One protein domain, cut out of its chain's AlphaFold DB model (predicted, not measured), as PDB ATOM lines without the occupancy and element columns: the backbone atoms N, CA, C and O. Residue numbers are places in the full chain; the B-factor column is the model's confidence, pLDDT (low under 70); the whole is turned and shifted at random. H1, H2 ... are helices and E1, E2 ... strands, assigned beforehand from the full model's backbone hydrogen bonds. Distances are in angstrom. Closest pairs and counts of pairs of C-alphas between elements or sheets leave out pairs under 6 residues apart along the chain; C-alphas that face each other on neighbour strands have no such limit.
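AT A GLANCE: This is residues 2 to 121 of the 121 residues of an uncharacterized protein of uncultured Chloroflexia bacterium (UniProt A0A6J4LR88). A small sheet, E1 E2 E3, is covered on one face by helix H5, and the helical hairpin H2 and H3 packs on the other side of H5. At the end of a thin tail, residues 108 to 114 and 116 to 121, which hold most of H6, stick out and add to the length. The 120 printed residues, mostly helix by class, include six named helices and three named strands, in the order H1 H2 H3 E1 E2 E3 H4 H5 H6. The antiparallel sheet is a meander, each strand the neighbour of the one before; the whole is loose, radius of gyration of the C-alphas 18.7 A, spanning 66 by 30 by 25 A.

HOW THE PARTS SIT: Inner strand E2, residues 55 to 58, forms hairpins with E1, residues 48 to 50 (N 49 to O 56, 2.8 A), and E3, residues 65 to 69 (N 57 to O 66, 3.0 A). H5, residues 85 to 98, is on one face of the sheet at a height of 8.4 A over the sheet, two layers, a helix on one face of a sheet; it lies over E3, only just over that strand alone, with 4 of its 14 C-alphas falling on E3, 2 on E1 and 2 on E2. H2, residues 12 to 25, touches residues 92 to 97 of H5 at a steep tilt of 67 degrees, closest C-alphas Thr 14 and Ala 96, 4.7 A. H3, residues 30 to 45, touches residues 85 to 89 of H5, about perpendicular at 75 degrees, closest C-alphas Ala 35 and Trp 85, 4.2 A. H1, residues 2 to 9, only grazes the sheet; its O i to N i+4 count is 0 of 4, its O i to N i+3 count 2 of 5. H4, residues 76 to 79, is close to H5 but not clearly touching, C-alphas of Gly 78 and Arg 87 7.3 A apart. H6, residues 109 to 120, is apart from H5. In H2, H3, H5 and H6 every O i to N i+4 pair is within hydrogen-bond range.

IN THESE COORDINATES: H1 begins at C-alpha 2 (1.471, -2.822, 12.215). H3 is 22.8 A long, H2 19.9 A, H5 19.8 A and H6 16.0 A, ending at C-alpha 120 (10.328, -18.660, 43.269).

THE WHOLE: The C-alphas of Ala 80 and Gly 121 are farthest apart, 66.8 A. The printed part has no cut and no long link. pLDDT is under 70 at residues 2 to 9 and 101 to 105.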
ATOM      1  N   ALA A   2       1.412  -1.346  12.242       44.97
ATOM      2  CA  ALA A   2       1.471  -2.822  12.215       44.97
ATOM      3  C   ALA A   2       2.092  -3.440  10.933       44.97
ATOM      4  O   ALA A   2       2.604  -4.554  10.953       44.97
ATOM      5  N   ASN A   3       2.097  -2.701   9.822       47.34
ATOM      6  CA  ASN A   3       2.617  -3.177   8.531       47.34
ATOM      7  C   ASN A   3       4.164  -3.201   8.475       47.34
ATOM      8  O   ASN A   3       4.766  -4.035   7.804       47.34
ATOM      9  N   ALA A   4       4.841  -2.350   9.261       46.59
ATOM     10  CA  ALA A   4       6.307  -2.323   9.329       46.59
ATOM     11  C   ALA A   4       6.895  -3.561  10.036       46.59
ATOM     12  O   ALA A   4       7.982  -4.017   9.683       46.59
ATOM     13  N   THR A   5       6.159  -4.138  10.992       54.34
ATOM     14  CA  THR A   5       6.565  -5.343  11.735       54.34
ATOM     15  C   THR A   5       6.505  -6.617  10.889       54.34
ATOM     16  O   THR A   5       7.310  -7.519  11.092       54.34
ATOM     17  N   VAL A   6       5.616  -6.681   9.891       56.84
ATOM     18  CA  VAL A   6       5.505  -7.837   8.981       56.84
ATOM     19  C   VAL A   6       6.695  -7.895   8.017       56.84
ATOM     20  O   VAL A   6       7.280  -8.958   7.811       56.84
ATOM     21  N   ALA A   7       7.104  -6.738   7.489       55.75
ATOM     22  CA  ALA A   7       8.257  -6.586   6.599       55.75
ATOM     23  C   ALA A   7       9.567  -7.098   7.217       55.75
ATOM     24  O   ALA A   7      10.362  -7.753   6.549       55.75
ATOM     25  N   GLN A   8       9.783  -6.789   8.500       58.78
ATOM     26  CA  GLN A   8      11.012  -7.119   9.229       58.78
ATOM     27  C   GLN A   8      11.102  -8.591   9.639       58.78
ATOM     28  O   GLN A   8      12.187  -9.068   9.964       58.78
ATOM     29  N   ALA A   9       9.983  -9.313   9.633       67.31
ATOM     30  CA  ALA A   9       9.918 -10.661  10.169       67.31
ATOM     31  C   ALA A   9      10.008 -11.751   9.082       67.31
ATOM     32  O   ALA A   9      10.471 -12.858   9.371       67.31
ATOM     33  N   VAL A  10       9.657 -11.448   7.823       82.88
ATOM     34  CA  VAL A  10       9.857 -12.381   6.700       82.88
ATOM     35  C   VAL A  10      11.347 -12.680   6.528       82.88
ATOM     36  O   VAL A  10      12.162 -11.785   6.318       82.88
ATOM     37  N   ASN A  11      11.706 -13.960   6.588       85.06
ATOM     38  CA  ASN A  11      13.089 -14.411   6.525       85.06
ATOM     39  C   ASN A  11      13.235 -15.609   5.577       85.06
ATOM     40  O   ASN A  11      12.258 -16.159   5.065       85.06
ATOM     41  N   ARG A  12      14.480 -16.034   5.335       85.81
ATOM     42  CA  ARG A  12      14.776 -17.109   4.378       85.81
ATOM     43  C   ARG A  12      14.061 -18.425   4.708       85.81
ATOM     44  O   ARG A  12      13.670 -19.136   3.786       85.81
ATOM     45  N   GLN A  13      13.874 -18.745   5.989       88.75
ATOM     46  CA  GLN A  13      13.214 -19.985   6.404       88.75
ATOM     47  C   GLN A  13      11.716 -19.943   6.093       88.75
ATOM     48  O   GLN A  13      11.199 -20.876   5.479       88.75
ATOM     49  N   THR A  14      11.031 -18.848   6.437       90.94
ATOM     50  CA  THR A  14       9.595 -18.719   6.151       90.94
ATOM     51  C   THR A  14       9.319 -18.625   4.650       90.94
ATOM     52  O   THR A  14       8.361 -19.224   4.167       90.94
ATOM     53  N   VAL A  15      10.201 -17.983   3.874       91.81
ATOM     54  CA  VAL A  15      10.116 -17.971   2.401       91.81
ATOM     55  C   VAL A  15      10.327 -19.367   1.804       91.81
ATOM     56  O   VAL A  15       9.602 -19.743   0.883       91.81
ATOM     57  N   ALA A  16      11.269 -20.165   2.318       91.88
ATOM     58  CA  ALA A  16      11.484 -21.535   1.848       91.88
ATOM     59  C   ALA A  16      10.278 -22.446   2.142       91.88
ATOM     60  O   ALA A  16       9.844 -23.201   1.267       91.88
ATOM     61  N   ALA A  17       9.692 -22.333   3.337       92.56
ATOM     62  CA  ALA A  17       8.472 -23.052   3.702       92.56
ATOM     63  C   ALA A  17       7.281 -22.633   2.819       92.56
ATOM     64  O   ALA A  17       6.573 -23.486   2.274       92.56
ATOM     65  N   ALA A  18       7.110 -21.327   2.588       94.81
ATOM     66  CA  ALA A  18       6.089 -20.794   1.691       94.81
ATOM     67  C   ALA A  18       6.275 -21.279   0.245       94.81
ATOM     68  O   ALA A  18       5.294 -21.625  -0.415       94.81
ATOM     69  N   LEU A  19       7.520 -21.356  -0.238       95.69
ATOM     70  CA  LEU A  19       7.851 -21.867  -1.568       95.69
ATOM     71  C   LEU A  19       7.453 -23.335  -1.730       95.69
ATOM     72  O   LEU A  19       6.853 -23.694  -2.746       95.69
ATOM     73  N   GLN A  20       7.770 -24.175  -0.745       95.75
ATOM     74  CA  GLN A  20       7.404 -25.588  -0.781       95.75
ATOM     75  C   GLN A  20       5.881 -25.761  -0.811       95.75
ATOM     76  O   GLN A  20       5.364 -26.444  -1.694       95.75
ATOM     77  N   ALA A  21       5.161 -25.080   0.085       94.88
ATOM     78  CA  ALA A  21       3.702 -25.129   0.129       94.88
ATOM     79  C   ALA A  21       3.067 -24.642  -1.187       94.88
ATOM     80  O   ALA A  21       2.200 -25.312  -1.744       94.88
ATOM     81  N   ALA A  22       3.548 -23.523  -1.737       95.31
ATOM     82  CA  ALA A  22       3.037 -22.974  -2.992       95.31
ATOM     83  C   ALA A  22       3.260 -23.917  -4.187       95.31
ATOM     84  O   ALA A  22       2.424 -23.979  -5.088       95.31
ATOM     85  N   ARG A  23       4.373 -24.661  -4.217       95.94
ATOM     86  CA  ARG A  23       4.628 -25.672  -5.256       95.94
ATOM     87  C   ARG A  23       3.674 -26.854  -5.149       95.94
ATOM     88  O   ARG A  23       3.193 -27.312  -6.179       95.94
ATOM     89  N   THR A  24       3.393 -27.321  -3.936       95.75
ATOM     90  CA  THR A  24       2.407 -28.383  -3.708       95.75
ATOM     91  C   THR A  24       1.013 -27.939  -4.151       95.75
ATOM     92  O   THR A  24       0.357 -28.653  -4.901       95.75
ATOM     93  N   GLU A  25       0.588 -26.733  -3.773       94.00
ATOM     94  CA  GLU A  25      -0.720 -26.175  -4.151       94.00
ATOM     95  C   GLU A  25      -0.858 -25.954  -5.663       94.00
ATOM     96  O   GLU A  25      -1.929 -26.136  -6.234       94.00
ATOM     97  N   ALA A  26       0.228 -25.564  -6.331       94.88
ATOM     98  CA  ALA A  26       0.233 -25.296  -7.762       94.88
ATOM     99  C   ALA A  26       0.650 -26.506  -8.616       94.88
ATOM    100  O   ALA A  26       0.921 -26.313  -9.802       94.88
ATOM    101  N   ALA A  27       0.724 -27.720  -8.059       94.00
ATOM    102  CA  ALA A  27       1.316 -28.888  -8.723       94.00
ATOM    103  C   ALA A  27       0.725 -29.169 -10.119       94.00
ATOM    104  O   ALA A  27       1.460 -29.476 -11.058       94.00
ATOM    105  N   GLU A  28      -0.584 -28.971 -10.290       95.75
ATOM    106  CA  GLU A  28      -1.293 -29.184 -11.561       95.75
ATOM    107  C   GLU A  28      -1.282 -27.946 -12.484       95.75
ATOM    108  O   GLU A  28      -1.693 -27.989 -13.645       95.75
ATOM    109  N   HIS A  29      -0.750 -26.819 -12.010       95.19
ATOM    110  CA  HIS A  29      -0.750 -25.534 -12.700       95.19
ATOM    111  C   HIS A  29       0.660 -25.142 -13.160       95.19
ATOM    112  O   HIS A  29       1.295 -24.238 -12.613       95.19
ATOM    113  N   ARG A  30       1.136 -25.767 -14.245       95.31
ATOM    114  CA  ARG A  30       2.494 -25.565 -14.808       95.31
ATOM    115  C   ARG A  30       2.909 -24.093 -14.953       95.31
ATOM    116  O   ARG A  30       4.041 -23.730 -14.640       95.31
ATOM    117  N   ALA A  31       2.001 -23.230 -15.415       95.94
ATOM    118  CA  ALA A  31       2.283 -21.802 -15.579       95.94
ATOM    119  C   ALA A  31       2.559 -21.097 -14.237       95.94
ATOM    120  O   ALA A  31       3.434 -20.233 -14.156       95.94
ATOM    121  N   TRP A  32       1.847 -21.492 -13.181       95.94
ATOM    122  CA  TRP A  32       2.070 -20.990 -11.831       95.94
ATOM    123  C   TRP A  32       3.335 -21.568 -11.205       95.94
ATOM    124  O   TRP A  32       4.080 -20.795 -10.617       95.94
ATOM    125  N   ILE A  33       3.655 -22.848 -11.417       97.31
ATOM    126  CA  ILE A  33       4.942 -23.428 -10.990       97.31
ATOM    127  C   ILE A  33       6.119 -22.645 -11.578       97.31
ATOM    128  O   ILE A  33       7.034 -22.255 -10.853       97.31
ATOM    129  N   ASN A  34       6.069 -22.330 -12.873       96.62
ATOM    130  CA  ASN A  34       7.102 -21.519 -13.515       96.62
ATOM    131  C   ASN A  34       7.187 -20.110 -12.910       96.62
ATOM    132  O   ASN A  34       8.284 -19.604 -12.672       96.62
ATOM    133  N   ALA A  35       6.044 -19.474 -12.634       97.06
ATOM    134  CA  ALA A  35       6.006 -18.164 -11.988       97.06
ATOM    135  C   ALA A  35       6.567 -18.202 -10.554       97.06
ATOM    136  O   ALA A  35       7.328 -17.313 -10.189       97.06
ATOM    137  N   ILE A  36       6.241 -19.238  -9.777       97.62
ATOM    138  CA  ILE A  36       6.717 -19.468  -8.404       97.62
ATOM    139  C   ILE A  36       8.233 -19.690  -8.387       97.62
ATOM    140  O   ILE A  36       8.943 -19.045  -7.621       97.62
ATOM    141  N   ASN A  37       8.752 -20.534  -9.278       95.69
ATOM    142  CA  ASN A  37      10.191 -20.780  -9.383       95.69
ATOM    143  C   ASN A  37      10.957 -19.505  -9.752       95.69
ATOM    144  O   ASN A  37      11.987 -19.203  -9.154       95.69
ATOM    145  N   ARG A  38      10.429 -18.714 -10.692       95.44
ATOM    146  CA  ARG A  38      11.015 -17.412 -11.035       95.44
ATOM    147  C   ARG A  38      10.927 -16.418  -9.883       95.44
ATOM    148  O   ARG A  38      11.865 -15.650  -9.702       95.44
ATOM    149  N   ALA A  39       9.835 -16.423  -9.125       95.81
ATOM    150  CA  ALA A  39       9.679 -15.556  -7.967       95.81
ATOM    151  C   ALA A  39      10.766 -15.820  -6.923       95.81
ATOM    152  O   ALA A  39      11.413 -14.870  -6.500       95.81
ATOM    153  N   ALA A  40      11.027 -17.087  -6.588       94.19
ATOM    154  CA  ALA A  40      12.086 -17.457  -5.647       94.19
ATOM    155  C   ALA A  40      13.459 -16.913  -6.082       94.19
ATOM    156  O   ALA A  40      14.127 -16.241  -5.302       94.19
ATOM    157  N   LEU A  41      13.830 -17.108  -7.354       93.31
ATOM    158  CA  LEU A  41      15.094 -16.597  -7.901       93.31
ATOM    159  C   LEU A  41      15.185 -15.064  -7.846       93.31
ATOM    160  O   LEU A  41      16.232 -14.513  -7.525       93.31
ATOM    161  N   ASN A  42      14.098 -14.356  -8.165       93.19
ATOM    162  CA  ASN A  42      14.113 -12.890  -8.196       93.19
ATOM    163  C   ASN A  42      14.046 -12.271  -6.795       93.19
ATOM    164  O   ASN A  42      14.603 -11.200  -6.599       93.19
ATOM    165  N   LEU A  43      13.420 -12.934  -5.820       92.94
ATOM    166  CA  LEU A  43      13.429 -12.485  -4.426       92.94
ATOM    167  C   LEU A  43      14.827 -12.561  -3.798       92.94
ATOM    168  O   LEU A  43      15.132 -11.750  -2.928       92.94
ATOM    169  N   GLU A  44      15.670 -13.499  -4.239       90.88
ATOM    170  CA  GLU A  44      17.077 -13.560  -3.824       90.88
ATOM    171  C   GLU A  44      17.959 -12.566  -4.602       90.88
ATOM    172  O   GLU A  44      18.902 -12.014  -4.042       90.88
ATOM    173  N   ALA A  45      17.665 -12.327  -5.886       89.44
ATOM    174  CA  ALA A  45      18.535 -11.547  -6.769       89.44
ATOM    175  C   ALA A  45      18.220 -10.041  -6.839       89.44
ATOM    176  O   ALA A  45      19.094  -9.253  -7.197       89.44
ATOM    177  N   CYS A  46      16.979  -9.629  -6.574       90.00
ATOM    178  CA  CYS A  46      16.523  -8.258  -6.809       90.00
ATOM    179  C   CYS A  46      16.233  -7.520  -5.501       90.00
ATOM    180  O   CYS A  46      15.690  -8.116  -4.574       90.00
ATOM    181  N   PRO A  47      16.474  -6.200  -5.437       90.75
ATOM    182  CA  PRO A  47      15.964  -5.377  -4.350       90.75
ATOM    183  C   PRO A  47      14.431  -5.356  -4.334       90.75
ATOM    184  O   PRO A  47      13.783  -5.144  -5.370       90.75
ATOM    185  N   TRP A  48      13.849  -5.513  -3.147       92.75
ATOM    186  CA  TRP A  48      12.412  -5.412  -2.925       92.75
ATOM    187  C   TRP A  48      12.082  -4.876  -1.531       92.75
ATOM    188  O   TRP A  48      12.908  -4.904  -0.624       92.75
ATOM    189  N   ALA A  49      10.857  -4.377  -1.382       92.00
ATOM    190  CA  ALA A  49      10.268  -3.963  -0.117       92.00
ATOM    191  C   ALA A  49       8.817  -4.452  -0.058       92.00
ATOM    192  O   ALA A  49       8.064  -4.285  -1.021       92.00
ATOM    193  N   PHE A  50       8.433  -5.052   1.063       91.19
ATOM    194  CA  PHE A  50       7.094  -5.584   1.293       91.19
ATOM    195  C   PHE A  50       6.608  -5.141   2.664       91.19
ATOM    196  O   PHE A  50       7.323  -5.350   3.632       91.19
ATOM    197  N   ASP A  51       5.420  -4.551   2.747       87.25
ATOM    198  CA  ASP A  51       4.848  -4.027   3.999       87.25
ATOM    199  C   ASP A  51       3.721  -4.910   4.572       87.25
ATOM    200  O   ASP A  51       2.991  -4.494   5.463       87.25
ATOM    201  N   GLY A  52       3.559  -6.134   4.068       86.69
ATOM    202  CA  GLY A  52       2.442  -7.014   4.430       86.69
ATOM    203  C   GLY A  52       1.267  -6.942   3.452       86.69
ATOM    204  O   GLY A  52       0.569  -7.940   3.269       86.69
ATOM    205  N   GLU A  53       1.095  -5.824   2.743       90.44
ATOM    206  CA  GLU A  53      -0.014  -5.623   1.802       90.44
ATOM    207  C   GLU A  53       0.469  -5.359   0.379       90.44
ATOM    208  O   GLU A  53      -0.084  -5.907  -0.578       90.44
ATOM    209  N   VAL A  54       1.526  -4.567   0.229       93.75
ATOM    210  CA  VAL A  54       2.070  -4.115  -1.047       93.75
ATOM    211  C   VAL A  54       3.521  -4.560  -1.177       93.75
ATOM    212  O   VAL A  54       4.360  -4.309  -0.314       93.75
ATOM    213  N   LEU A  55       3.836  -5.202  -2.305       95.19
ATOM    214  CA  LEU A  55       5.203  -5.513  -2.717       95.19
ATOM    215  C   LEU A  55       5.655  -4.508  -3.772       95.19
ATOM    216  O   LEU A  55       5.000  -4.332  -4.799       95.19
ATOM    217  N   ARG A  56       6.821  -3.908  -3.550       95.50
ATOM    218  CA  ARG A  56       7.576  -3.149  -4.549       95.50
ATOM    219  C   ARG A  56       8.861  -3.903  -4.853       95.50
ATOM    220  O   ARG A  56       9.662  -4.121  -3.949       95.50
ATOM    221  N   ILE A  57       9.063  -4.312  -6.101       94.38
ATOM    222  CA  ILE A  57      10.213  -5.137  -6.503       94.38
ATOM    223  C   ILE A  57      10.803  -4.654  -7.826       94.38
ATOM    224  O   ILE A  57      10.072  -4.287  -8.749       94.38
ATOM    225  N   ALA A  58      12.133  -4.641  -7.912       92.94
ATOM    226  CA  ALA A  58      12.837  -4.407  -9.164       92.94
ATOM    227  C   ALA A  58      12.876  -5.688 -10.013       92.94
ATOM    228  O   ALA A  58      12.993  -6.795  -9.494       92.94
ATOM    229  N   SER A  59      12.798  -5.544 -11.330       83.50
ATOM    230  CA  SER A  59      12.998  -6.641 -12.273       83.50
ATOM    231  C   SER A  59      14.477  -6.791 -12.616       83.50
ATOM    232  O   SER A  59      15.120  -5.827 -13.042       83.50
ATOM    233  N   ALA A  60      14.988  -8.021 -12.503       75.44
ATOM    234  CA  ALA A  60      16.385  -8.357 -12.780       75.44
ATOM    235  C   ALA A  60      16.844  -7.955 -14.191       75.44
ATOM    236  O   ALA A  60      18.003  -7.616 -14.395       75.44
ATOM    237  N   SER A  61      15.948  -8.016 -15.183       78.06
ATOM    238  CA  SER A  61      16.329  -7.910 -16.596       78.06
ATOM    239  C   SER A  61      16.350  -6.488 -17.152       78.06
ATOM    240  O   SER A  61      16.907  -6.271 -18.221       78.06
ATOM    241  N   ASN A  62      15.678  -5.533 -16.509       78.06
ATOM    242  CA  ASN A  62      15.477  -4.195 -17.084       78.06
ATOM    243  C   ASN A  62      15.421  -3.065 -16.049       78.06
ATOM    244  O   ASN A  62      15.061  -1.948 -16.407       78.06
ATOM    245  N   SER A  63      15.733  -3.339 -14.777       77.56
ATOM    246  CA  SER A  63      15.676  -2.364 -13.674       77.56
ATOM    247  C   SER A  63      14.317  -1.672 -13.476       77.56
ATOM    248  O   SER A  63      14.213  -0.734 -12.685       77.56
ATOM    249  N   ALA A  64      13.257  -2.129 -14.152       88.81
ATOM    250  CA  ALA A  64      11.912  -1.609 -13.957       88.81
ATOM    251  C   ALA A  64      11.415  -1.991 -12.560       88.81
ATOM    252  O   ALA A  64      11.676  -3.098 -12.086       88.81
ATOM    253  N   ARG A  65      10.689  -1.084 -11.907       93.25
ATOM    254  CA  ARG A  65      10.059  -1.338 -10.609       93.25
ATOM    255  C   ARG A  65       8.585  -1.630 -10.816       93.25
ATOM    256  O   ARG A  65       7.924  -0.927 -11.573       93.25
ATOM    257  N   TYR A  66       8.097  -2.654 -10.132       94.88
ATOM    258  CA  TYR A  66       6.702  -3.064 -10.181       94.88
ATOM    259  C   TYR A  66       6.090  -2.999  -8.794       94.88
ATOM    260  O   TYR A  66       6.716  -3.431  -7.820       94.88
ATOM    261  N   THR A  67       4.855  -2.511  -8.733       96.19
ATOM    262  CA  THR A  67       4.006  -2.567  -7.546       96.19
ATOM    263  C   THR A  67       2.998  -3.705  -7.697       96.19
ATOM    264  O   THR A  67       2.448  -3.954  -8.776       96.19
ATOM    265  N   ILE A  68       2.807  -4.452  -6.615       96.94
ATOM    266  CA  ILE A  68       1.900  -5.593  -6.544       96.94
ATOM    267  C   ILE A  68       1.089  -5.477  -5.258       96.94
ATOM    268  O   ILE A  68       1.666  -5.338  -4.181       96.94
ATOM    269  N   SER A  69      -0.232  -5.569  -5.382       95.25
ATOM    270  CA  SER A  69      -1.190  -5.592  -4.274       95.25
ATOM    271  C   SER A  69      -2.172  -6.755  -4.454       95.25
ATOM    272  O   SER A  69      -2.033  -7.583  -5.364       95.25
ATOM    273  N   VAL A  70      -3.195  -6.809  -3.599       92.69
ATOM    274  CA  VAL A  70      -4.327  -7.733  -3.754       92.69
ATOM    275  C   VAL A  70      -5.060  -7.549  -5.088       92.69
ATOM    276  O   VAL A  70      -5.514  -8.535  -5.668       92.69
ATOM    277  N   ASP A  71      -5.091  -6.323  -5.615       93.06
ATOM    278  CA  ASP A  71      -5.795  -5.972  -6.854       93.06
ATOM    279  C   ASP A  71      -5.072  -6.486  -8.103       93.06
ATOM    280  O   ASP A  71      -5.669  -6.643  -9.168       93.06
ATOM    281  N   GLY A  72      -3.777  -6.793  -7.987       93.81
ATOM    282  CA  GLY A  72      -3.012  -7.399  -9.064       93.81
ATOM    283  C   GLY A  72      -1.577  -6.903  -9.162       93.81
ATOM    284  O   GLY A  72      -0.951  -6.493  -8.189       93.81
ATOM    285  N   CYS A  73      -1.025  -7.014 -10.369       96.06
ATOM    286  CA  CYS A  73       0.347  -6.630 -10.681       96.06
ATOM    287  C   CYS A  73       0.376  -5.754 -11.933       96.06
ATOM    288  O   CYS A  73      -0.222  -6.106 -12.950       96.06
ATOM    289  N   GLU A  74       1.159  -4.679 -11.877       95.12
ATOM    290  CA  GLU A  74       1.335  -3.707 -12.964       95.12
ATOM    291  C   GLU A  74       2.082  -4.261 -14.188       95.12
ATOM    292  O   GLU A  74       2.135  -3.621 -15.235       95.12
ATOM    293  N   CYS A  75       2.691  -5.447 -14.101       93.88
ATOM    294  CA  CYS A  75       3.386  -6.012 -15.251       93.88
ATOM    295  C   CYS A  75       2.399  -6.457 -16.343       93.88
ATOM    296  O   CYS A  75       1.290  -6.906 -16.055       93.88
ATOM    297  N   LYS A  76       2.846  -6.443 -17.605       93.94
ATOM    298  CA  LYS A  76       2.036  -6.822 -18.778       93.94
ATOM    299  C   LYS A  76       1.300  -8.159 -18.615       93.94
ATOM    300  O   LYS A  76       0.150  -8.290 -19.016       93.94
ATOM    301  N   ALA A  77       1.956  -9.164 -18.030       93.88
ATOM    302  CA  ALA A  77       1.332 -10.464 -17.784       93.88
ATOM    303  C   ALA A  77       0.228 -10.384 -16.717       93.88
ATOM    304  O   ALA A  77      -0.828 -10.983 -16.903       93.88
ATOM    305  N   GLY A  78       0.454  -9.625 -15.639       94.06
ATOM    306  CA  GLY A  78      -0.525  -9.395 -14.577       94.06
ATOM    307  C   GLY A  78      -1.754  -8.639 -15.077       94.06
ATOM    308  O   GLY A  78      -2.868  -9.105 -14.855       94.06
ATOM    309  N   GLN A  79      -1.545  -7.561 -15.835       94.94
ATOM    310  CA  GLN A  79      -2.613  -6.790 -16.483       94.94
ATOM    311  C   GLN A  79      -3.438  -7.637 -17.463       94.94
ATOM    312  O   GLN A  79      -4.645  -7.464 -17.574       94.94
ATOM    313  N   ALA A  80      -2.809  -8.606 -18.134       95.00
ATOM    314  CA  ALA A  80      -3.491  -9.560 -19.009       95.00
ATOM    315  C   ALA A  80      -4.145 -10.745 -18.261       95.00
ATOM    316  O   ALA A  80      -4.511 -11.735 -18.894       95.00
ATOM    317  N   GLY A  81      -4.212 -10.721 -16.923       93.81
ATOM    318  CA  GLY A  81      -4.778 -11.798 -16.100       93.81
ATOM    319  C   GLY A  81      -3.922 -13.070 -16.014       93.81
ATOM    320  O   GLY A  81      -4.294 -14.037 -15.347       93.81
ATOM    321  N   ARG A  82      -2.738 -13.096 -16.633       95.50
ATOM    322  CA  ARG A  82      -1.879 -14.284 -16.718       95.50
ATOM    323  C   ARG A  82      -1.027 -14.464 -15.454       95.50
ATOM    324  O   ARG A  82      -0.717 -13.487 -14.766       95.50
ATOM    325  N   PRO A  83      -0.605 -15.701 -15.129       95.56
ATOM    326  CA  PRO A  83       0.406 -15.940 -14.102       95.56
ATOM    327  C   PRO A  83       1.675 -15.126 -14.375       95.56
ATOM    328  O   PRO A  83       2.232 -15.166 -15.472       95.56
ATOM    329  N   CYS A  84       2.136 -14.385 -13.370       96.25
ATOM    330  CA  CYS A  84       3.377 -13.627 -13.431       96.25
ATOM    331  C   CYS A  84       4.180 -13.832 -12.149       96.25
ATOM    332  O   CYS A  84       3.617 -14.027 -11.067       96.25
ATOM    333  N   TRP A  85       5.503 -13.793 -12.279       96.25
ATOM    334  CA  TRP A  85       6.400 -14.063 -11.161       96.25
ATOM    335  C   TRP A  85       6.295 -12.995 -10.066       96.25
ATOM    336  O   TRP A  85       6.390 -13.334  -8.898       96.25
ATOM    337  N   HIS A  86       5.999 -11.739 -10.409       96.69
ATOM    338  CA  HIS A  86       5.774 -10.668  -9.433       96.69
ATOM    339  C   HIS A  86       4.601 -10.974  -8.490       96.69
ATOM    340  O   HIS A  86       4.712 -10.845  -7.274       96.69
ATOM    341  N   ARG A  87       3.475 -11.443  -9.047       96.62
ATOM    342  CA  ARG A  87       2.302 -11.847  -8.259       96.62
ATOM    343  C   ARG A  87       2.591 -13.094  -7.433       96.62
ATOM    344  O   ARG A  87       2.144 -13.182  -6.296       96.62
ATOM    345  N   ALA A  88       3.341 -14.044  -7.988       97.12
ATOM    346  CA  ALA A  88       3.802 -15.197  -7.223       97.12
ATOM    347  C   ALA A  88       4.716 -14.771  -6.057       97.12
ATOM    348  O   ALA A  88       4.531 -15.267  -4.954       97.12
ATOM    349  N   ALA A  89       5.617 -13.805  -6.256       96.50
ATOM    350  CA  ALA A  89       6.486 -13.267  -5.209       96.50
ATOM    351  C   ALA A  89       5.683 -12.615  -4.075       96.50
ATOM    352  O   ALA A  89       5.896 -12.944  -2.915       96.50
ATOM    353  N   TRP A  90       4.700 -11.772  -4.404       96.44
ATOM    354  CA  TRP A  90       3.804 -11.178  -3.404       96.44
ATOM    355  C   TRP A  90       3.041 -12.243  -2.603       96.44
ATOM    356  O   TRP A  90       2.995 -12.180  -1.377       96.44
ATOM    357  N   ARG A  91       2.505 -13.274  -3.276       95.12
ATOM    358  CA  ARG A  91       1.827 -14.395  -2.601       95.12
ATOM    359  C   ARG A  91       2.768 -15.183  -1.690       95.12
ATOM    360  O   ARG A  91       2.363 -15.559  -0.596       95.12
ATOM    361  N   LEU A  92       4.008 -15.419  -2.126       95.31
ATOM    362  CA  LEU A  92       5.022 -16.098  -1.319       95.31
ATOM    363  C   LEU A  92       5.353 -15.303  -0.057       95.31
ATOM    364  O   LEU A  92       5.366 -15.885   1.018       95.31
ATOM    365  N   LEU A  93       5.571 -13.990  -0.172       94.19
ATOM    366  CA  LEU A  93       5.883 -13.139   0.978       94.19
ATOM    367  C   LEU A  93       4.711 -13.043   1.960       94.19
ATOM    368  O   LEU A  93       4.929 -13.096   3.166       94.19
ATOM    369  N   ARG A  94       3.470 -12.988   1.462       92.62
ATOM    370  CA  ARG A  94       2.270 -13.067   2.308       92.62
ATOM    371  C   ARG A  94       2.182 -14.379   3.077       92.62
ATOM    372  O   ARG A  94       2.059 -14.364   4.294       92.62
ATOM    373  N   LYS A  95       2.318 -15.508   2.383       91.94
ATOM    374  CA  LYS A  95       2.305 -16.828   3.022       91.94
ATOM    375  C   LYS A  95       3.471 -16.983   4.009       91.94
ATOM    376  O   LYS A  95       3.299 -17.551   5.078       91.94
ATOM    377  N   ALA A  96       4.645 -16.439   3.689       91.94
ATOM    378  CA  ALA A  96       5.795 -16.434   4.590       91.94
ATOM    379  C   ALA A  96       5.552 -15.579   5.846       91.94
ATOM    380  O   ALA A  96       6.000 -15.953   6.926       91.94
ATOM    381  N   ALA A  97       4.833 -14.462   5.723       88.81
ATOM    382  CA  ALA A  97       4.427 -13.642   6.861       88.81
ATOM    383  C   ALA A  97       3.424 -14.368   7.775       88.81
ATOM    384  O   ALA A  97       3.526 -14.276   8.992       88.81
ATOM    385  N   GLU A  98       2.495 -15.135   7.204       85.44
ATOM    386  CA  GLU A  98       1.528 -15.949   7.957       85.44
ATOM    387  C   GLU A  98       2.192 -17.109   8.723       85.44
ATOM    388  O   GLU A  98       1.654 -17.586   9.718       85.44
ATOM    389  N   MET A  99       3.369 -17.558   8.279       85.81
ATOM    390  CA  MET A  99       4.152 -18.619   8.928       85.81
ATOM    391  C   MET A  99       5.006 -18.124  10.099       85.81
ATOM    392  O   MET A  99       5.723 -18.918  10.711       85.81
ATOM    393  N   LEU A 100       4.985 -16.824  10.392       76.81
ATOM    394  CA  LEU A 100       5.753 -16.291  11.503       76.81
ATOM    395  C   LEU A 100       5.137 -16.745  12.824       76.81
ATOM    396  O   LEU A 100       3.927 -16.597  13.015       76.81
ATOM    397  N   PRO A 101       5.949 -17.269  13.760       66.25
ATOM    398  CA  PRO A 101       5.460 -17.484  15.107       66.25
ATOM    399  C   PRO A 101       4.995 -16.137  15.681       66.25
ATOM    400  O   PRO A 101       5.574 -15.097  15.339       66.25
ATOM    401  N   PRO A 102       3.968 -16.130  16.549       62.62
ATOM    402  CA  PRO A 102       3.575 -14.911  17.238       62.62
ATOM    403  C   PRO A 102       4.807 -14.307  17.914       62.62
ATOM    404  O   PRO A 102       5.634 -15.037  18.471       62.62
ATOM    405  N   ALA A 103       4.955 -12.982  17.822       62.00
ATOM    406  CA  ALA A 103       6.071 -12.287  18.444       62.00
ATOM    407  C   ALA A 103       6.145 -12.701  19.918       62.00
ATOM    408  O   ALA A 103       5.156 -12.590  20.646       62.00
ATOM    409  N   ARG A 104       7.302 -13.219  20.346       63.31
ATOM    410  CA  ARG A 104       7.508 -13.534  21.757       63.31
ATOM    411  C   ARG A 104       7.353 -12.217  22.524       63.31
ATOM    412  O   ARG A 104       8.052 -11.265  22.167       63.31
ATOM    413  N   PRO A 105       6.456 -12.129  23.520       66.75
ATOM    414  CA  PRO A 105       6.348 -10.919  24.315       66.75
ATOM    415  C   PRO A 105       7.710 -10.648  24.956       66.75
ATOM    416  O   PRO A 105       8.301 -11.529  25.585       66.75
ATOM    417  N   VAL A 106       8.237  -9.449  24.723       74.75
ATOM    418  CA  VAL A 106       9.414  -8.960  25.435       74.75
ATOM    419  C   VAL A 106       8.892  -8.424  26.755       74.75
ATOM    420  O   VAL A 106       8.250  -7.378  26.776       74.75
ATOM    421  N   LEU A 107       9.112  -9.184  27.823       82.94
ATOM    422  CA  LEU A 107       8.823  -8.729  29.175       82.94
ATOM    423  C   LEU A 107       9.827  -7.637  29.539       82.94
ATOM    424  O   LEU A 107      11.026  -7.772  29.281       82.94
ATOM    425  N   THR A 108       9.338  -6.560  30.132       89.19
ATOM    426  CA  THR A 108      10.178  -5.573  30.806       89.19
ATOM    427  C   THR A 108      10.857  -6.199  32.023       89.19
ATOM    428  O   THR A 108      10.382  -7.197  32.568       89.19
ATOM    429  N   ASP A 109      11.944  -5.589  32.499       88.62
ATOM    430  CA  ASP A 109      12.643  -6.060  33.704       88.62
ATOM    431  C   ASP A 109      11.704  -6.128  34.922       88.62
ATOM    432  O   ASP A 109      11.815  -7.035  35.743       88.62
ATOM    433  N   ALA A 110      10.736  -5.208  35.005       89.44
ATOM    434  CA  ALA A 110       9.721  -5.192  36.054       89.44
ATOM    435  C   ALA A 110       8.739  -6.371  35.944       89.44
ATOM    436  O   ALA A 110       8.430  -7.008  36.948       89.44
ATOM    437  N   GLU A 111       8.274  -6.692  34.735       90.00
ATOM    438  CA  GLU A 111       7.400  -7.850  34.499       90.00
ATOM    439  C   GLU A 111       8.144  -9.170  34.729       90.00
ATOM    440  O   GLU A 111       7.584 -10.107  35.295       90.00
ATOM    441  N   MET A 112       9.425  -9.234  34.351       89.50
ATOM    442  CA  MET A 112      10.277 -10.388  34.626       89.50
ATOM    443  C   MET A 112      10.485 -10.580  36.133       89.50
ATOM    444  O   MET A 112      10.352 -11.698  36.624       89.50
ATOM    445  N   ALA A 113      10.773  -9.506  36.873       90.94
ATOM    446  CA  ALA A 113      10.950  -9.558  38.322       90.94
ATOM    447  C   ALA A 113       9.675 -10.020  39.044       90.94
ATOM    448  O   ALA A 113       9.764 -10.853  39.940       90.94
ATOM    449  N   ALA A 114       8.500  -9.547  38.615       91.75
ATOM    450  CA  ALA A 114       7.218  -9.969  39.177       91.75
ATOM    451  C   ALA A 114       6.945 -11.469  38.960       91.75
ATOM    452  O   ALA A 114       6.519 -12.153  39.883       91.75
ATOM    453  N   ILE A 115       7.245 -12.001  37.770       89.88
ATOM    454  CA  ILE A 115       7.086 -13.436  37.480       89.88
ATOM    455  C   ILE A 115       8.070 -14.283  38.298       89.88
ATOM    456  O   ILE A 115       7.720 -15.366  38.759       89.88
ATOM    457  N   VAL A 116       9.313 -13.820  38.463       91.31
ATOM    458  CA  VAL A 116      10.321 -14.541  39.258       91.31
ATOM    459  C   VAL A 116       9.922 -14.593  40.732       91.31
ATOM    460  O   VAL A 116      10.044 -15.656  41.335       91.31
ATOM    461  N   ASP A 117       9.419 -13.488  41.283       92.88
ATOM    462  CA  ASP A 117       8.900 -13.420  42.654       92.88
ATOM    463  C   ASP A 117       7.684 -14.342  42.843       92.88
ATOM    464  O   ASP A 117       7.632 -15.112  43.792       92.88
ATOM    465  N   GLU A 118       6.748 -14.374  41.889       92.62
ATOM    466  CA  GLU A 118       5.574 -15.258  41.950       92.62
ATOM    467  C   GLU A 118       5.933 -16.757  41.897       92.62
ATOM    468  O   GLU A 118       5.269 -17.581  42.526       92.62
ATOM    469  N   LEU A 119       6.960 -17.133  41.129       91.56
ATOM    470  CA  LEU A 119       7.307 -18.541  40.893       91.56
ATOM    471  C   LEU A 119       8.342 -19.105  41.873       91.56
ATOM    472  O   LEU A 119       8.408 -20.326  42.042       91.56
ATOM    473  N   TYR A 120       9.178 -18.248  42.458       90.06
ATOM    474  CA  TYR A 120      10.328 -18.660  43.269       90.06
ATOM    475  C   TYR A 120      10.472 -17.892  44.594       90.06
ATOM    476  O   TYR A 120      11.452 -18.137  45.304       90.06
ATOM    477  N   GLY A 121       9.549 -16.977  44.905       72.62
ATOM    478  CA  GLY A 121       9.474 -16.230  46.166       72.62
ATOM    479  C   GLY A 121       8.731 -16.954  47.282       72.62
ATOM    480  O   GLY A 121       7.887 -17.834  46.994       72.62
TER     481      GLY A 121